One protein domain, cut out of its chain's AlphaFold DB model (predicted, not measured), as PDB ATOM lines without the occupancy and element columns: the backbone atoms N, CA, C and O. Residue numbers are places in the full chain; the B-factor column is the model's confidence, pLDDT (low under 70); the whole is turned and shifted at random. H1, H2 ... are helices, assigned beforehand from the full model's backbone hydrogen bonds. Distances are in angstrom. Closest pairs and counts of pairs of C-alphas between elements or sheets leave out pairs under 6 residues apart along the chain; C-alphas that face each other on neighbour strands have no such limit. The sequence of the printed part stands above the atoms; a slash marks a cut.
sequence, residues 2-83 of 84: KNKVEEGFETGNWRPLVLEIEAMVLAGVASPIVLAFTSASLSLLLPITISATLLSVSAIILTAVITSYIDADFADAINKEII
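AT A GLANCE: This is residues 2 to 83 of the 84 residues of the protein "CHANNEL_COLICIN domain-containing protein" of Providencia sp. wls1938 (UniProt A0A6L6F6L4). What shape does this domain have? Five helices make a zigzag in which each helix folds back from its link over part of the one before; the longest, H4, has H3 and H5 on two sides of it, and the hairpin of H1 and H2 covers part of a third. Residues 48 to 53, of which 52 to 53 belong to H4, stick out from the body. What are its make-up and size? The printed part has 82 residues, with five named helices, H1 to H5 in chain order, and no named strand; the class is all helix. It is compact, with a radius of gyration of the C-alphas of 13.1 A and spans of 38 by 28 by 22 A.

IN THESE COORDINATES: Where is the longest helix? H4, residues 52 to 67, runs 22.1 A from C-alpha 52 at (14.087, 26.266, 50.317) to C-alpha 67 at (15.646, 46.671, 41.966). Where are the others? H3, residues 31 to 43, is 18.1 A long, and H5, residues 72 to 82, is 16.3 A long and ends at C-alpha 82 at (16.209, 32.183, 36.145). H2, residues 15 to 26, is 16.0 A long, and H1, residues 2 to 11, is 14.1 A long and begins at C-alpha 2 at (2.175, 42.964, 53.985).

HOW THE PARTS SIT: What touches H4? H3 touches residues 62 to 66 of H4 alone, opposite ways at a shallow tilt of 8 degrees, with the closest C-alphas, those of Ser 39 and Ile 66, 6.5 A apart. H5 touches residues 64 to 67 of H4 alone, opposite ways at a shallow tilt of 17 degrees, with the closest C-alphas, those of Ala 64 and Ala 75, 6.3 A apart. How do H1 and H2 join in? H2 touches H3 with residues 21 to 25 alone, closest at the C-alphas of Val 25 and Ser 31, 6.0 A, opposite ways at a tilt of 36 degrees, only just steep. H2 touches H1 with residues 16 to 17 alone, closest at the C-alphas of Lys 4 and Leu 17, 5.2 A, opposite ways at a shallow tilt of 33 degrees, only just short of steep. H1 and H4 are near each other, with 6 pairs of C-alphas within 10 A, while H5 is apart from H1, H2 and H3. What do the backbones show? In H1, H2, H3 and H4 every O i to N i+4 pair is within hydrogen-bond range; in H5 it is 6 of 7.

THE WHOLE: How far does it reach? The two C-alphas farthest apart, those of Gly 28 and Ser 51, are 38.9 A apart. Is the printed part whole, and how are its helices linked? It has no cut; the link from H3 to H4 is short, with 8 residues, and the other three are tight. Where is confidence low? The mean pLDDT of the printed part is 90.2, and residues 48 and 83 are under 70.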
ATOM      1  N   LYS A   2       2.470  44.412  53.873       93.94
ATOM      2  CA  LYS A   2       2.175  42.964  53.985       93.94
ATOM      3  C   LYS A   2       1.000  42.483  53.114       93.94
ATOM      4  O   LYS A   2       1.213  41.653  52.244       93.94
ATOM      5  N   ASN A   3      -0.192  43.057  53.281       96.44
ATOM      6  CA  ASN A   3      -1.387  42.613  52.545       96.44
ATOM      7  C   ASN A   3      -1.234  42.725  51.016       96.44
ATOM      8  O   ASN A   3      -1.826  41.955  50.277       96.44
ATOM      9  N   LYS A   4      -0.436  43.686  50.534       96.75
ATOM     10  CA  LYS A   4      -0.194  43.894  49.097       96.75
ATOM     11  C   LYS A   4       0.853  42.923  48.549       96.75
ATOM     12  O   LYS A   4       0.824  42.594  47.372       96.75
ATOM     13  N   VAL A   5       1.764  42.456  49.405       95.00
ATOM     14  CA  VAL A   5       2.665  41.338  49.097       95.00
ATOM     15  C   VAL A   5       1.875  40.029  49.038       95.00
ATOM     16  O   VAL A   5       2.054  39.268  48.095       95.00
ATOM     17  N   GLU A   6       0.971  39.796  49.995       94.69
ATOM     18  CA  GLU A   6       0.048  38.649  49.978       94.69
ATOM     19  C   GLU A   6      -0.814  38.657  48.708       94.69
ATOM     20  O   GLU A   6      -0.822  37.667  47.984       94.69
ATOM     21  N   GLU A   7      -1.419  39.798  48.355       96.25
ATOM     22  CA  GLU A   7      -2.158  39.955  47.093       96.25
ATOM     23  C   GLU A   7      -1.286  39.624  45.871       96.25
ATOM     24  O   GLU A   7      -1.737  38.920  44.967       96.25
ATOM     25  N   GLY A   8      -0.030  40.080  45.845       95.75
ATOM     26  CA  GLY A   8       0.916  39.772  44.773       95.75
ATOM     27  C   GLY A   8       1.195  38.274  44.625       95.75
ATOM     28  O   GLY A   8       1.202  37.761  43.506       95.75
ATOM     29  N   PHE A   9       1.356  37.550  45.736       93.00
ATOM     30  CA  PHE A   9       1.541  36.096  45.717       93.00
ATOM     31  C   PHE A   9       0.261  35.326  45.367       93.00
ATOM     32  O   PHE A   9       0.334  34.327  44.656       93.00
ATOM     33  N   GLU A  10      -0.902  35.771  45.842       95.38
ATOM     34  CA  GLU A  10      -2.184  35.091  45.618       95.38
ATOM     35  C   GLU A  10      -2.740  35.315  44.207       95.38
ATOM     36  O   GLU A  10      -3.362  34.423  43.635       95.38
ATOM     37  N   THR A  11      -2.530  36.507  43.643       97.00
ATOM     38  CA  THR A  11      -3.198  36.947  42.405       97.00
ATOM     39  C   THR A  11      -2.240  37.259  41.255       97.00
ATOM     40  O   THR A  11      -2.683  37.430  40.121       97.00
ATOM     41  N   GLY A  12      -0.937  37.374  41.525       95.38
ATOM     42  CA  GLY A  12       0.055  37.872  40.565       95.38
ATOM     43  C   GLY A  12       0.020  39.393  40.356       95.38
ATOM     44  O   GLY A  12       0.826  39.926  39.591       95.38
ATOM     45  N   ASN A  13      -0.889  40.120  41.018       96.56
ATOM     46  CA  ASN A  13      -1.019  41.566  40.884       96.56
ATOM     47  C   ASN A  13      -0.091  42.318  41.852       96.56
ATOM     48  O   ASN A  13      -0.445  42.591  42.996       96.56
ATOM     49  N   TRP A  14       1.083  42.728  41.370       95.94
ATOM     50  CA  TRP A  14       2.058  43.507  42.153       95.94
ATOM     51  C   TRP A  14       1.840  45.024  42.095       95.94
ATOM     52  O   TRP A  14       2.472  45.779  42.835       95.94
ATOM     53  N   ARG A  15       0.923  45.497  41.241       96.31
ATOM     54  CA  ARG A  15       0.657  46.930  41.054       96.31
ATOM     55  C   ARG A  15       0.272  47.655  42.354       96.31
ATOM     56  O   ARG A  15       0.778  48.757  42.556       96.31
ATOM     57  N   PRO A  16      -0.562  47.101  43.257       97.94
ATOM     58  CA  PRO A  16      -0.894  47.766  44.517       97.94
ATOM     59  C   PRO A  16       0.332  48.024  45.393       97.94
ATOM     60  O   PRO A  16       0.416  49.080  46.023       97.94
ATOM     61  N   LEU A  17       1.277  47.079  45.428       97.00
ATOM     62  CA  LEU A  17       2.526  47.204  46.178       97.00
ATOM     63  C   LEU A  17       3.395  48.326  45.604       97.00
ATOM     64  O   LEU A  17       3.801  49.221  46.339       97.00
ATOM     65  N   VAL A  18       3.609  48.314  44.288       95.69
ATOM     66  CA  VAL A  18       4.397  49.330  43.570       95.69
ATOM     67  C   VAL A  18       3.804  50.731  43.768       95.69
ATOM     68  O   VAL A  18       4.521  51.671  44.107       95.69
ATOM     69  N   LEU A  19       2.477  50.864  43.670       97.12
ATOM     70  CA  LEU A  19       1.784  52.135  43.902       97.12
ATOM     71  C   LEU A  19       1.904  52.628  45.351       97.12
ATOM     72  O   LEU A  19       1.925  53.832  45.581       97.12
ATOM     73  N   GLU A  20       1.982  51.734  46.342       97.00
ATOM     74  CA  GLU A  20       2.234  52.133  47.735       97.00
ATOM     75  C   GLU A  20       3.618  52.761  47.901       97.00
ATOM     76  O   GLU A  20       3.764  53.748  48.620       97.00
ATOM     77  N   ILE A  21       4.618  52.195  47.227       96.50
ATOM     78  CA  ILE A  21       5.998  52.676  47.269       96.50
ATOM     79  C   ILE A  21       6.097  54.051  46.602       96.50
ATOM     80  O   ILE A  21       6.625  54.990  47.195       96.50
ATOM     81  N   GLU A  22       5.507  54.202  45.417       95.88
ATOM     82  CA  GLU A  22       5.429  55.487  44.716       95.88
ATOM     83  C   GLU A  22       4.659  56.537  45.528       95.88
ATOM     84  O   GLU A  22       5.081  57.693  45.609       95.88
ATOM     85  N   ALA A  23       3.574  56.141  46.201       97.56
ATOM     86  CA  ALA A  23       2.801  57.036  47.055       97.56
ATOM     87  C   ALA A  23       3.617  57.582  48.237       97.56
ATOM     88  O   ALA A  23       3.423  58.736  48.611       97.56
ATOM     89  N   MET A  24       4.552  56.808  48.807       97.25
ATOM     90  CA  MET A  24       5.450  57.309  49.859       97.25
ATOM     91  C   MET A  24       6.367  58.423  49.340       97.25
ATOM     92  O   MET A  24       6.555  59.431  50.023       97.25
ATOM     93  N   VAL A  25       6.892  58.276  48.120       96.38
ATOM     94  CA  VAL A  25       7.701  59.321  47.470       96.38
ATOM     95  C   VAL A  25       6.844  60.557  47.183       96.38
ATOM     96  O   VAL A  25       7.241  61.673  47.512       96.38
ATOM     97  N   LEU A  26       5.633  60.370  46.644       97.12
ATOM     98  CA  LEU A  26       4.682  61.459  46.375       97.12
ATOM     99  C   LEU A  26       4.216  62.180  47.648       97.12
ATOM    100  O   LEU A  26       3.926  63.373  47.604       97.12
ATOM    101  N   ALA A  27       4.187  61.486  48.789       97.19
ATOM    102  CA  ALA A  27       3.912  62.070  50.100       97.19
ATOM    103  C   ALA A  27       5.086  62.906  50.658       97.19
ATOM    104  O   ALA A  27       4.972  63.465  51.747       97.19
ATOM    105  N   GLY A  28       6.203  63.007  49.927       96.06
ATOM    106  CA  GLY A  28       7.353  63.845  50.269       96.06
ATOM    107  C   GLY A  28       8.487  63.117  50.992       96.06
ATOM    108  O   GLY A  28       9.429  63.766  51.447       96.06
ATOM    109  N   VAL A  29       8.436  61.786  51.109       97.50
ATOM    110  CA  VAL A  29       9.545  61.009  51.680       97.50
ATOM    111  C   VAL A  29      10.655  60.880  50.636       97.50
ATOM    112  O   VAL A  29      10.413  60.476  49.501       97.50
ATOM    113  N   ALA A  30      11.893  61.205  51.012       96.44
ATOM    114  CA  ALA A  30      13.030  61.120  50.099       96.44
ATOM    115  C   ALA A  30      13.225  59.686  49.571       96.44
ATOM    116  O   ALA A  30      13.215  58.730  50.351       96.44
ATOM    117  N   SER A  31      13.475  59.533  48.267       93.19
ATOM    118  CA  SER A  31      13.584  58.222  47.605       93.19
ATOM    119  C   SER A  31      14.557  57.241  48.280       93.19
ATOM    120  O   SER A  31      14.182  56.081  48.439       93.19
ATOM    121  N   PRO A  32      15.749  57.651  48.770       94.31
ATOM    122  CA  PRO A  32      16.636  56.736  49.496       94.31
ATOM    123  C   PRO A  32      16.015  56.170  50.781       94.31
ATOM    124  O   PRO A  32      16.246  55.013  51.120       94.31
ATOM    125  N   ILE A  33      15.198  56.965  51.482       96.06
ATOM    126  CA  ILE A  33      14.492  56.535  52.696       96.06
ATOM    127  C   ILE A  33      13.390  55.544  52.326       96.06
ATOM    128  O   ILE A  33      13.269  54.507  52.974       96.06
ATOM    129  N   VAL A  34      12.621  55.826  51.269       96.75
ATOM    130  CA  VAL A  34      11.580  54.913  50.772       96.75
ATOM    131  C   VAL A  34      12.181  53.574  50.351       96.75
ATOM    132  O   VAL A  34      11.645  52.530  50.721       96.75
ATOM    133  N   LEU A  35      13.312  53.587  49.644       94.69
ATOM    134  CA  LEU A  35      14.026  52.371  49.252       94.69
ATOM    135  C   LEU A  35      14.523  51.590  50.470       94.69
ATOM    136  O   LEU A  35      14.242  50.401  50.578       94.69
ATOM    137  N   ALA A  36      15.197  52.243  51.419       95.19
ATOM    138  CA  ALA A  36      15.679  51.581  52.632       95.19
ATOM    139  C   ALA A  36      14.526  50.976  53.454       95.19
ATOM    140  O   ALA A  36      14.600  49.821  53.877       95.19
ATOM    141  N   PHE A  37      13.440  51.733  53.633       95.75
ATOM    142  CA  PHE A  37      12.241  51.282  54.335       95.75
ATOM    143  C   PHE A  37      11.577  50.095  53.634       95.75
ATOM    144  O   PHE A  37      11.219  49.117  54.290       95.75
ATOM    145  N   THR A  38      11.431  50.163  52.309       95.19
ATOM    146  CA  THR A  38      10.825  49.095  51.509       95.19
ATOM    147  C   THR A  38      11.668  47.827  51.598       95.19
ATOM    148  O   THR A  38      11.148  46.789  51.996       95.19
ATOM    149  N   SER A  39      12.975  47.913  51.343       93.56
ATOM    150  CA  SER A  39      13.895  46.771  51.413       93.56
ATOM    151  C   SER A  39      13.896  46.100  52.787       93.56
ATOM    152  O   SER A  39      13.782  44.876  52.880       93.56
ATOM    153  N   ALA A  40      13.964  46.889  53.865       94.44
ATOM    154  CA  ALA A  40      13.893  46.365  55.224       94.44
ATOM    155  C   ALA A  40      12.539  45.689  55.496       94.44
ATOM    156  O   ALA A  40      12.498  44.563  55.986       94.44
ATOM    157  N   SER A  41      11.434  46.341  55.124       94.31
ATOM    158  CA  SER A  41      10.082  45.820  55.350       94.31
ATOM    159  C   SER A  41       9.843  44.503  54.618       94.31
ATOM    160  O   SER A  41       9.298  43.575  55.207       94.31
ATOM    161  N   LEU A  42      10.261  44.403  53.353       93.62
ATOM    162  CA  LEU A  42      10.116  43.186  52.553       93.62
ATOM    163  C   LEU A  42      10.994  42.046  53.086       93.62
ATOM    164  O   LEU A  42      10.536  40.909  53.147       93.62
ATOM    165  N   SER A  43      12.211  42.344  53.549       90.06
ATOM    166  CA  SER A  43      13.111  41.331  54.122       90.06
ATOM    167  C   SER A  43      12.525  40.663  55.372       90.06
ATOM    168  O   SER A  43      12.710  39.467  55.578       90.06
ATOM    169  N   LEU A  44      11.773  41.412  56.187       90.62
ATOM    170  CA  LEU A  44      11.106  40.892  57.387       90.62
ATOM    171  C   LEU A  44       9.894  39.998  57.079       90.62
ATOM    172  O   LEU A  44       9.398  39.320  57.977       90.62
ATOM    173  N   LEU A  45       9.402  40.002  55.838       88.81
ATOM    174  CA  LEU A  45       8.276  39.169  55.414       88.81
ATOM    175  C   LEU A  45       8.703  37.769  54.965       88.81
ATOM    176  O   LEU A  45       7.828  36.930  54.782       88.81
ATOM    177  N   LEU A  46      10.002  37.500  54.799       81.50
ATOM    178  CA  LEU A  46      10.507  36.176  54.436       81.50
ATOM    179  C   LEU A  46      10.487  35.244  55.666       81.50
ATOM    180  O   LEU A  46      11.276  35.441  56.595       81.50
ATOM    181  N   PRO A  47       9.616  34.217  55.713       73.50
ATOM    182  CA  PRO A  47       9.593  33.290  56.833       73.50
ATOM    183  C   PRO A  47      10.778  32.322  56.746       73.50
ATOM    184  O   PRO A  47      11.090  31.775  55.693       73.50
ATOM    185  N   ILE A  48      11.417  32.054  57.882       68.56
ATOM    186  CA  ILE A  48      12.600  31.178  57.974       68.56
ATOM    187  C   ILE A  48      12.207  29.682  57.941       68.56
ATOM    188  O   ILE A  48      13.059  28.803  57.872       68.56
ATOM    189  N   THR A  49      10.908  29.378  58.019       79.75
ATOM    190  CA  THR A  49      10.361  28.026  58.226       79.75
ATOM    191  C   THR A  49       9.727  27.399  56.978       79.75
ATOM    192  O   THR A  49       9.138  26.324  57.077       79.75
ATOM    193  N   ILE A  50       9.821  28.041  55.810       82.88
ATOM    194  CA  ILE A  50       9.297  27.513  54.536       82.88
ATOM    195  C   ILE A  50      10.341  26.673  53.793       82.88
ATOM    196  O   ILE A  50      11.529  26.703  54.111       82.88
ATOM    197  N   SER A  51       9.897  25.909  52.788       89.75
ATOM    198  CA  SER A  51      10.812  25.132  51.945       89.75
ATOM    199  C   SER A  51      11.826  26.044  51.250       89.75
ATOM    200  O   SER A  51      11.510  27.181  50.893       89.75
ATOM    201  N   ALA A  52      13.033  25.524  51.008       86.94
ATOM    202  CA  ALA A  52      14.087  26.266  50.317       86.94
ATOM    203  C   ALA A  52      13.601  26.826  48.969       86.94
ATOM    204  O   ALA A  52      13.860  27.979  48.657       86.94
ATOM    205  N   THR A  53      12.805  26.055  48.221       87.44
ATOM    206  CA  THR A  53      12.215  26.489  46.950       87.44
ATOM    207  C   THR A  53      11.306  27.709  47.110       87.44
ATOM    208  O   THR A  53      11.440  28.672  46.361       87.44
ATOM    209  N   LEU A  54      10.393  27.698  48.090       86.56
ATOM    210  CA  LEU A  54       9.493  28.830  48.337       86.56
ATOM    211  C   LEU A  54      10.265  30.063  48.814       86.56
ATOM    212  O   LEU A  54       9.939  31.183  48.416       86.56
ATOM    213  N   LEU A  55      11.300  29.857  49.631       89.94
ATOM    214  CA  LEU A  55      12.174  30.929  50.095       89.94
ATOM    215  C   LEU A  55      12.912  31.581  48.925       89.94
ATOM    216  O   LEU A  55      12.908  32.804  48.816       89.94
ATOM    217  N   SER A  56      13.489  30.778  48.027       88.25
ATOM    218  CA  SER A  56      14.182  31.263  46.834       88.25
ATOM    219  C   SER A  56      13.251  32.064  45.929       88.25
ATOM    220  O   SER A  56      13.576  33.199  45.590       88.25
ATOM    221  N   VAL A  57      12.073  31.525  45.590       89.44
ATOM    222  CA  VAL A  57      11.093  32.219  44.731       89.44
ATOM    223  C   VAL A  57      10.663  33.547  45.354       89.44
ATOM    224  O   VAL A  57      10.651  34.574  44.678       89.44
ATOM    225  N   SER A  58      10.372  33.551  46.656       90.38
ATOM    226  CA  SER A  58       9.989  34.771  47.370       90.38
ATOM    227  C   SER A  58      11.117  35.802  47.358       90.38
ATOM    228  O   SER A  58      10.883  36.964  47.043       90.38
ATOM    229  N   ALA A  59      12.353  35.386  47.644       89.94
ATOM    230  CA  ALA A  59      13.512  36.273  47.637       89.94
ATOM    231  C   ALA A  59      13.762  36.888  46.252       89.94
ATOM    232  O   ALA A  59      14.018  38.088  46.162       89.94
ATOM    233  N   ILE A  60      13.634  36.100  45.180       90.25
ATOM    234  CA  ILE A  60      13.759  36.572  43.793       90.25
ATOM    235  C   ILE A  60      12.718  37.658  43.505       90.25
ATOM    236  O   ILE A  60      13.077  38.751  43.072       90.25
ATOM    237  N   ILE A  61      11.442  37.384  43.790       91.00
ATOM    238  CA  ILE A  61      10.342  38.315  43.513       91.00
ATOM    239  C   ILE A  61      10.516  39.620  44.296       91.00
ATOM    240  O   ILE A  61      10.434  40.704  43.721       91.00
ATOM    241  N   LEU A  62      10.794  39.542  45.600       91.31
ATOM    242  CA  LEU A  62      10.966  40.736  46.431       91.31
ATOM    243  C   LEU A  62      12.198  41.552  46.011       91.31
ATOM    244  O   LEU A  62      12.157  42.782  46.030       91.31
ATOM    245  N   THR A  63      13.270  40.886  45.576       89.81
ATOM    246  CA  THR A  63      14.455  41.560  45.029       89.81
ATOM    247  C   THR A  63      14.124  42.265  43.715       89.81
ATOM    248  O   THR A  63      14.525  43.415  43.534       89.81
ATOM    249  N   ALA A  64      13.349  41.636  42.826       90.25
ATOM    250  CA  ALA A  64      12.892  42.255  41.581       90.25
ATOM    251  C   ALA A  64      12.063  43.526  41.843       90.25
ATOM    252  O   ALA A  64      12.280  44.540  41.189       90.25
ATOM    253  N   VAL A  65      11.187  43.513  42.859       91.00
ATOM    254  CA  VAL A  65      10.415  44.702  43.277       91.00
ATOM    255  C   VAL A  65      11.323  45.845  43.744       91.00
ATOM    256  O   VAL A  65      11.049  47.001  43.449       91.00
ATOM    257  N   ILE A  66      12.391  45.564  44.493       90.81
ATOM    258  CA  ILE A  66      13.304  46.613  44.986       90.81
ATOM    259  C   ILE A  66      14.131  47.191  43.835       90.81
ATOM    260  O   ILE A  66      14.262  48.405  43.682       90.81
ATOM    261  N   THR A  67      14.708  46.306  43.032       89.19
ATOM    262  CA  THR A  67      15.646  46.671  41.966       89.19
ATOM    263  C   THR A  67      14.978  47.328  40.772       89.19
ATOM    264  O   THR A  67      15.624  48.152  40.130       89.19
ATOM    265  N   SER A  68      13.676  47.111  40.547       89.44
ATOM    266  CA  SER A  68      12.918  47.834  39.516       89.44
ATOM    267  C   SER A  68      12.900  49.357  39.709       89.44
ATOM    268  O   SER A  68      12.589  50.081  38.770       89.44
ATOM    269  N   TYR A  69      13.229  49.859  40.905       87.25
ATOM    270  CA  TYR A  69      13.372  51.295  41.188       87.25
ATOM    271  C   TYR A  69      14.812  51.817  41.069       87.25
ATOM    272  O   TYR A  69      15.045  53.011  41.255       87.25
ATOM    273  N   ILE A  70      15.779  50.932  40.818       87.50
ATOM    274  CA  ILE A  70      17.210  51.250  40.765       87.50
ATOM    275  C   ILE A  70      17.718  51.103  39.334       87.50
ATOM    276  O   ILE A  70      18.336  52.024  38.809       87.50
ATOM    277  N   ASP A  71      17.458  49.949  38.724       84.12
ATOM    278  CA  ASP A  71      18.027  49.563  37.441       84.12
ATOM    279  C   ASP A  71      17.044  48.665  36.680       84.12
ATOM    280  O   ASP A  71      16.710  47.562  37.121       84.12
ATOM    281  N   ALA A  72      16.575  49.145  35.529       78.56
ATOM    282  CA  ALA A  72      15.675  48.385  34.667       78.56
ATOM    283  C   ALA A  72      16.371  47.158  34.054       78.56
ATOM    284  O   ALA A  72      15.729  46.123  33.873       78.56
ATOM    285  N   ASP A  73      17.685  47.233  33.821       81.44
ATOM    286  CA  ASP A  73      18.468  46.145  33.228       81.44
ATOM    287  C   ASP A  73      18.631  44.972  34.210       81.44
ATOM    288  O   ASP A  73      18.904  43.835  33.814       81.44
ATOM    289  N   PHE A  74      18.404  45.208  35.506       79.88
ATOM    290  CA  PHE A  74      18.446  44.161  36.520       79.88
ATOM    291  C   PHE A  74      17.304  43.149  36.365       79.88
ATOM    292  O   PHE A  74      17.505  41.955  36.595       79.88
ATOM    293  N   ALA A  75      16.119  43.587  35.929       74.31
ATOM    294  CA  ALA A  75      15.017  42.670  35.635       74.31
ATOM    295  C   ALA A  75      15.383  41.726  34.477       74.31
ATOM    296  O   ALA A  75      15.131  40.521  34.551       74.31
ATOM    297  N   ASP A  76      16.055  42.247  33.450       79.44
ATOM    298  CA  ASP A  76      16.559  41.446  32.333       79.44
ATOM    299  C   ASP A  76      17.667  40.480  32.768       79.44
ATOM    300  O   ASP A  76      17.728  39.352  32.278       79.44
ATOM    301  N   ALA A  77      18.531  40.891  33.701       81.38
ATOM    302  CA  ALA A  77      19.549  40.022  34.284       81.38
ATOM    303  C   ALA A  77      18.928  38.865  35.085       81.38
ATOM    304  O   ALA A  77      19.318  37.715  34.887       81.38
ATOM    305  N   ILE A  78      17.921  39.144  35.926       78.69
ATOM    306  CA  ILE A  78      17.151  38.113  36.640       78.69
ATOM    307  C   ILE A  78      16.511  37.141  35.648       78.69
ATOM    308  O   ILE A  78      16.638  35.929  35.811       78.69
ATOM    309  N   ASN A  79      15.828  37.654  34.624       80.94
ATOM    310  CA  ASN A  79      15.126  36.807  33.665       80.94
ATOM    311  C   ASN A  79      16.086  35.853  32.945       80.94
ATOM    312  O   ASN A  79      15.779  34.673  32.845       80.94
ATOM    313  N   LYS A  80      17.263  36.331  32.519       83.75
ATOM    314  CA  LYS A  80      18.288  35.500  31.859       83.75
ATOM    315  C   LYS A  80      18.856  34.397  32.751       83.75
ATOM    316  O   LYS A  80      19.207  33.341  32.242       83.75
ATOM    317  N   GLU A  81      18.983  34.650  34.050       80.94
ATOM    318  CA  GLU A  81      19.564  33.683  34.989       80.94
ATOM    319  C   GLU A  81      18.540  32.630  35.446       80.94
ATOM    320  O   GLU A  81      18.899  31.495  35.753       80.94
ATOM    321  N   ILE A  82      17.256  32.998  35.511       76.50
ATOM    322  CA  ILE A  82      16.209  32.183  36.145       76.50
ATOM    323  C   ILE A  82      15.296  31.493  35.127       76.50
ATOM    324  O   ILE A  82      14.809  30.392  35.393       76.50
ATOM    325  N   ILE A  83      15.046  32.123  33.977       66.69
ATOM    326  CA  ILE A  83      14.174  31.611  32.917       66.69
ATOM    327  C   ILE A  83      15.063  31.290  31.698       66.69
ATOM    328  O   ILE A  83      15.440  32.220  30.984       66.69
TER     329      ILE A  83